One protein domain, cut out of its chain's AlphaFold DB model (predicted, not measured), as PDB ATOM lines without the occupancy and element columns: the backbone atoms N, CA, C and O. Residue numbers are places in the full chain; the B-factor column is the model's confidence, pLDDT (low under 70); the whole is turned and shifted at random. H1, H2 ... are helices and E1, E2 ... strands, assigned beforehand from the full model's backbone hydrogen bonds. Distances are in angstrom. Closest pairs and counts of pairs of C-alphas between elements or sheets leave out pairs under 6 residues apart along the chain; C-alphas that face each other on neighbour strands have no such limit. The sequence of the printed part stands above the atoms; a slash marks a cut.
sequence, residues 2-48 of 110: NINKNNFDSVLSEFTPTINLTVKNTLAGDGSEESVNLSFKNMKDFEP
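Overview. This is residues 2 to 48 of the 110 residues of a protein of Providencia alcalifaciens (UniProt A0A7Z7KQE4). A narrow two-stranded hairpin, E1 and E2, has its loop at one end of a rod; at the other end lies helix H1, and after E2 the printed part folds back into the short helix H2. The 47 printed residues, with two named helices and two named strands in the order H1, E1, E2, H2, are of mixed class. The whole is extended, with a radius of gyration of the C-alphas of 14.9 A and spans of 47 by 16 by 10 A.

Arrangement. H1, residues 8 to 15, has every O i to N i+4 pair within hydrogen-bond range. A tight link leads to E1, residues 18 to 24, which forms an antiparallel hairpin with E2, residues 33 to 39, at 159 degrees; N 21 and O 36 are 3.0 A apart, within hydrogen-bond range. H2, residues 43 to 46, is too short for an O i to N i+4 pair. H1 and H2 are close but not clearly touching; their closest C-alphas, of Asp 9 and Met 43, are 6.5 A apart. H1 is apart from E2, and E1 from H2.

Along the chain. H1 begins at C-alpha 8 (-73.680, 12.404, 196.750) and is 10.8 A long. E1 measures 19.1 A and E2 19.6 A. H2 ends at C-alpha 46 (-87.109, 10.569, 199.136).

Size, cuts and confidence. The C-alphas farthest apart, of Asn 2 and Asp 30, are 47.5 A apart. The printed part has no cut and no long link, and no printed residue is under pLDDT 70.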
ATOM      1  N   ASN A   2     -67.548  14.717 189.640       87.50
ATOM      2  CA  ASN A   2     -67.363  13.316 190.026       87.50
ATOM      3  C   ASN A   2     -68.284  13.022 191.220       87.50
ATOM      4  O   ASN A   2     -68.173  13.700 192.240       87.50
ATOM      5  N   ILE A   3     -69.195  12.061 191.075       91.25
ATOM      6  CA  ILE A   3     -70.168  11.683 192.106       91.25
ATOM      7  C   ILE A   3     -69.750  10.332 192.685       91.25
ATOM      8  O   ILE A   3     -69.513   9.374 191.952       91.25
ATOM      9  N   ASN A   4     -69.661  10.251 194.009       92.12
ATOM     10  CA  ASN A   4     -69.314   9.049 194.751       92.12
ATOM     11  C   ASN A   4     -70.120   8.958 196.059       92.12
ATOM     12  O   ASN A   4     -70.891   9.849 196.410       92.12
ATOM     13  N   LYS A   5     -69.925   7.864 196.803       91.38
ATOM     14  CA  LYS A   5     -70.669   7.569 198.040       91.38
ATOM     15  C   LYS A   5     -70.496   8.616 199.146       91.38
ATOM     16  O   LYS A   5     -71.351   8.700 200.015       91.38
ATOM     17  N   ASN A   6     -69.413   9.391 199.120       91.94
ATOM     18  CA  ASN A   6     -69.085  10.353 200.169       91.94
ATOM     19  C   ASN A   6     -69.585  11.770 199.854       91.94
ATOM     20  O   ASN A   6     -69.680  12.577 200.770       91.94
ATOM     21  N   ASN A   7     -69.870  12.094 198.584       92.56
ATOM     22  CA  ASN A   7     -70.254  13.449 198.167       92.56
ATOM     23  C   ASN A   7     -71.634  13.542 197.499       92.56
ATOM     24  O   ASN A   7     -72.018  14.626 197.067       92.56
ATOM     25  N   PHE A   8     -72.377  12.434 197.413       93.88
ATOM     26  CA  PHE A   8     -73.680  12.404 196.750       93.88
ATOM     27  C   PHE A   8     -74.663  13.418 197.347       93.88
ATOM     28  O   PHE A   8     -75.222  14.221 196.606       93.88
ATOM     29  N   ASP A   9     -74.825  13.430 198.673       93.81
ATOM     30  CA  ASP A   9     -75.745  14.358 199.340       93.81
ATOM     31  C   ASP A   9     -75.309  15.818 199.157       93.81
ATOM     32  O   ASP A   9     -76.151  16.687 198.961       93.81
ATOM     33  N   SER A  10     -74.002  16.103 199.132       93.81
ATOM     34  CA  SER A  10     -73.504  17.457 198.861       93.81
ATOM     35  C   SER A  10     -73.883  17.916 197.454       93.81
ATOM     36  O   SER A  10     -74.491  18.972 197.303       93.81
ATOM     37  N   VAL A  11     -73.619  17.090 196.437       93.62
ATOM     38  CA  VAL A  11     -73.967  17.407 195.042       93.62
ATOM     39  C   VAL A  11     -75.484  17.532 194.862       93.62
ATOM     40  O   VAL A  11     -75.952  18.441 194.176       93.62
ATOM     41  N   LEU A  12     -76.270  16.656 195.495       93.38
ATOM     42  CA  LEU A  12     -77.732  16.720 195.455       93.38
ATOM     43  C   LEU A  12     -78.256  18.009 196.105       93.38
ATOM     44  O   LEU A  12     -79.140  18.663 195.551       93.38
ATOM     45  N   SER A  13     -77.681  18.398 197.243       93.38
ATOM     46  CA  SER A  13     -78.048  19.627 197.946       93.38
ATOM     47  C   SER A  13     -77.719  20.885 197.141       93.38
ATOM     48  O   SER A  13     -78.516  21.817 197.134       93.38
ATOM     49  N   GLU A  14     -76.606  20.900 196.402       92.75
ATOM     50  CA  GLU A  14     -76.242  22.012 195.515       92.75
ATOM     51  C   GLU A  14     -77.224  22.154 194.348       92.75
ATOM     52  O   GLU A  14     -77.558  23.270 193.954       92.75
ATOM     53  N   PHE A  15     -77.724  21.036 193.815       90.38
ATOM     54  CA  PHE A  15     -78.700  21.054 192.728       90.38
ATOM     55  C   PHE A  15     -80.117  21.407 193.206       90.38
ATOM     56  O   PHE A  15     -80.887  21.969 192.434       90.38
ATOM     57  N   THR A  16     -80.458  21.079 194.464       89.50
ATOM     58  CA  THR A  16     -81.790  21.267 195.076       89.50
ATOM     59  C   THR A  16     -82.926  20.942 194.092       89.50
ATOM     60  O   THR A  16     -83.705  21.826 193.719       89.50
ATOM     61  N   PRO A  17     -83.031  19.692 193.601       93.44
ATOM     62  CA  PRO A  17     -84.123  19.327 192.715       93.44
ATOM     63  C   PRO A  17     -85.460  19.595 193.405       93.44
ATOM     64  O   PRO A  17     -85.702  19.170 194.539       93.44
ATOM     65  N   THR A  18     -86.321  20.319 192.694       94.69
ATOM     66  CA  THR A  18     -87.671  20.655 193.129       94.69
ATOM     67  C   THR A  18     -88.683  20.051 192.174       94.69
ATOM     68  O   THR A  18     -88.473  20.015 190.960       94.69
ATOM     69  N   ILE A  19     -89.781  19.548 192.725       94.19
ATOM     70  CA  ILE A  19     -90.870  18.959 191.957       94.19
ATOM     71  C   ILE A  19     -92.168  19.625 192.400       94.19
ATOM     72  O   ILE A  19     -92.466  19.689 193.591       94.19
ATOM     73  N   ASN A  20     -92.929  20.115 191.426       95.12
ATOM     74  CA  ASN A  20     -94.284  20.615 191.612       95.12
ATOM     75  C   ASN A  20     -95.233  19.647 190.916       95.12
ATOM     76  O   ASN A  20     -95.125  19.461 189.704       95.12
ATOM     77  N   LEU A  21     -96.123  19.014 191.674       94.12
ATOM     78  CA  LEU A  21     -97.090  18.054 191.150       94.12
ATOM     79  C   LEU A  21     -98.473  18.399 191.673       94.12
ATOM     80  O   LEU A  21     -98.624  18.778 192.830       94.12
ATOM     81  N   THR A  22     -99.479  18.177 190.845       94.69
ATOM     82  CA  THR A  22    -100.866  18.131 191.291       94.69
ATOM     83  C   THR A  22    -101.239  16.667 191.481       94.69
ATOM     84  O   THR A  22    -101.082  15.857 190.568       94.69
ATOM     85  N   VAL A  23    -101.652  16.307 192.692       92.44
ATOM     86  CA  VAL A  23    -101.988  14.934 193.081       92.44
ATOM     87  C   VAL A  23    -103.399  14.881 193.636       92.44
ATOM     88  O   VAL A  23    -103.896  15.849 194.196       92.44
ATOM     89  N   LYS A  24    -104.058  13.731 193.523       92.88
ATOM     90  CA  LYS A  24    -105.383  13.540 194.113       92.88
ATOM     91  C   LYS A  24    -105.327  13.679 195.640       92.88
ATOM     92  O   LYS A  24    -104.564  12.966 196.293       92.88
ATOM     93  N   ASN A  25    -106.204  14.505 196.202       89.94
ATOM     94  CA  ASN A  25    -106.398  14.626 197.639       89.94
ATOM     95  C   ASN A  25    -107.246  13.453 198.155       89.94
ATOM     96  O   ASN A  25    -108.463  13.375 197.969       89.94
ATOM     97  N   THR A  26    -106.590  12.503 198.814       89.31
ATOM     98  CA  THR A  26    -107.256  11.346 199.424       89.31
ATOM     99  C   THR A  26    -107.772  11.617 200.837       89.31
ATOM    100  O   THR A  26    -108.511  10.789 201.363       89.31
ATOM    101  N   LEU A  27    -107.430  12.761 201.443       85.44
ATOM    102  CA  LEU A  27    -107.857  13.140 202.792       85.44
ATOM    103  C   LEU A  27    -109.296  13.675 202.799       85.44
ATOM    104  O   LEU A  27    -110.078  13.333 203.686       85.44
ATOM    105  N   ALA A  28    -109.654  14.491 201.803       83.62
ATOM    106  CA  ALA A  28    -111.000  15.049 201.679       83.62
ATOM    107  C   ALA A  28    -112.018  14.019 201.154       83.62
ATOM    108  O   ALA A  28    -113.172  14.012 201.592       83.62
ATOM    109  N   GLY A  29    -111.583  13.115 200.266       82.94
ATOM    110  CA  GLY A  29    -112.424  12.058 199.688       82.94
ATOM    111  C   GLY A  29    -113.469  12.554 198.679       82.94
ATOM    112  O   GLY A  29    -114.325  11.782 198.260       82.94
ATOM    113  N   ASP A  30    -113.390  13.817 198.274       87.50
ATOM    114  CA  ASP A  30    -114.317  14.524 197.381       87.50
ATOM    115  C   ASP A  30    -113.843  14.567 195.916       87.50
ATOM    116  O   ASP A  30    -114.519  15.116 195.050       87.50
ATOM    117  N   GLY A  31    -112.685  13.966 195.625       83.75
ATOM    118  CA  GLY A  31    -112.076  14.000 194.296       83.75
ATOM    119  C   GLY A  31    -111.312  15.288 193.997       83.75
ATOM    120  O   GLY A  31    -110.871  15.449 192.861       83.75
ATOM    121  N   SER A  32    -111.123  16.165 194.989       89.75
ATOM    122  CA  SER A  32    -110.232  17.316 194.874       89.75
ATOM    123  C   SER A  32    -108.787  16.889 194.601       89.75
ATOM    124  O   SER A  32    -108.360  15.760 194.876       89.75
ATOM    125  N   GLU A  33    -108.024  17.817 194.036       91.12
ATOM    126  CA  GLU A  33    -106.591  17.683 193.827       91.12
ATOM    127  C   GLU A  33    -105.846  18.711 194.674       91.12
ATOM    128  O   GLU A  33    -106.359  19.783 194.992       91.12
ATOM    129  N   GLU A  34    -104.617  18.376 195.029       89.25
ATOM    130  CA  GLU A  34    -103.740  19.181 195.851       89.25
ATOM    131  C   GLU A  34    -102.405  19.389 195.135       89.25
ATOM    132  O   GLU A  34    -101.815  18.455 194.587       89.25
ATOM    133  N   SER A  35    -101.924  20.632 195.139       92.50
ATOM    134  CA  SER A  35    -100.600  20.963 194.620       92.50
ATOM    135  C   SER A  35     -99.551  20.722 195.699       92.50
ATOM    136  O   SER A  35     -99.544  21.398 196.725       92.50
ATOM    137  N   VAL A  36     -98.615  19.817 195.434       93.44
ATOM    138  CA  VAL A  36     -97.479  19.525 196.310       93.44
ATOM    139  C   VAL A  36     -96.193  20.090 195.717       93.44
ATOM    140  O   VAL A  36     -95.888  19.892 194.540       93.44
ATOM    141  N   ASN A  37     -95.429  20.797 196.550       94.62
ATOM    142  CA  ASN A  37     -94.083  21.266 196.241       94.62
ATOM    143  C   ASN A  37     -93.095  20.481 197.106       94.62
ATOM    144  O   ASN A  37     -93.174  20.522 198.332       94.62
ATOM    145  N   LEU A  38     -92.195  19.748 196.458       95.62
ATOM    146  CA  LEU A  38     -91.185  18.932 197.116       95.62
ATOM    147  C   LEU A  38     -89.797  19.428 196.727       95.62
ATOM    148  O   LEU A  38     -89.533  19.698 195.557       95.62
ATOM    149  N   SER A  39     -88.906  19.502 197.703       95.75
ATOM    150  CA  SER A  39     -87.490  19.801 197.549       95.75
ATOM    151  C   SER A  39     -86.683  18.650 198.135       95.75
ATOM    152  O   SER A  39     -86.935  18.210 199.256       95.75
ATOM    153  N   PHE A  40     -85.660  18.207 197.410       96.19
ATOM    154  CA  PHE A  40     -84.763  17.151 197.877       96.19
ATOM    155  C   PHE A  40     -83.348  17.709 197.990       96.19
ATOM    156  O   PHE A  40     -82.848  18.349 197.071       96.19
ATOM    157  N   LYS A  41     -82.713  17.505 199.138       94.69
ATOM    158  CA  LYS A  41     -81.350  17.951 199.455       94.69
ATOM    159  C   LYS A  41     -80.431  16.781 199.774       94.69
ATOM    160  O   LYS A  41     -79.226  16.900 199.618       94.69
ATOM    161  N   ASN A  42     -80.982  15.666 200.230       94.88
ATOM    162  CA  ASN A  42     -80.242  14.447 200.536       94.88
ATOM    163  C   ASN A  42     -81.081  13.215 200.165       94.88
ATOM    164  O   ASN A  42     -82.283  13.323 199.915       94.88
ATOM    165  N   MET A  43     -80.467  12.031 200.148       93.38
ATOM    166  CA  MET A  43     -81.172  10.811 199.736       93.38
ATOM    167  C   MET A  43     -82.351  10.432 200.656       93.38
ATOM    168  O   MET A  43     -83.320   9.832 200.193       93.38
ATOM    169  N   LYS A  44     -82.323  10.801 201.943       95.31
ATOM    170  CA  LYS A  44     -83.433  10.513 202.868       95.31
ATOM    171  C   LYS A  44     -84.676  11.334 202.559       95.31
ATOM    172  O   LYS A  44     -85.764  10.929 202.948       95.31
ATOM    173  N   ASP A  45     -84.551  12.450 201.843       95.56
ATOM    174  CA  ASP A  45     -85.705  13.285 201.499       95.56
ATOM    175  C   ASP A  45     -86.695  12.554 200.571       95.56
ATOM    176  O   ASP A  45     -87.858  12.941 200.486       95.56
ATOM    177  N   PHE A  46     -86.258  11.467 199.922       94.69
ATOM    178  CA  PHE A  46     -87.109  10.569 199.136       94.69
ATOM    179  C   PHE A  46     -87.893   9.559 199.989       94.69
ATOM    180  O   PHE A  46     -88.775   8.874 199.471       94.69
ATOM    181  N   GLU A  47     -87.596   9.439 201.286       96.38
ATOM    182  CA  GLU A  47     -88.356   8.572 202.179       96.38
ATOM    183  C   GLU A  47     -89.762   9.150 202.422       96.38
ATOM    184  O   GLU A  47     -89.909  10.364 202.598       96.38
ATOM    185  N   PRO A  48     -90.810   8.303 202.517       94.56
ATOM    186  CA  PRO A  48     -92.188   8.767 202.687       94.56
ATOM    187  C   PRO A  48     -92.389   9.700 203.883       94.56
ATOM    188  O   PRO A  48     -93.198  10.621 203.820       94.56
TER     189      PRO A  48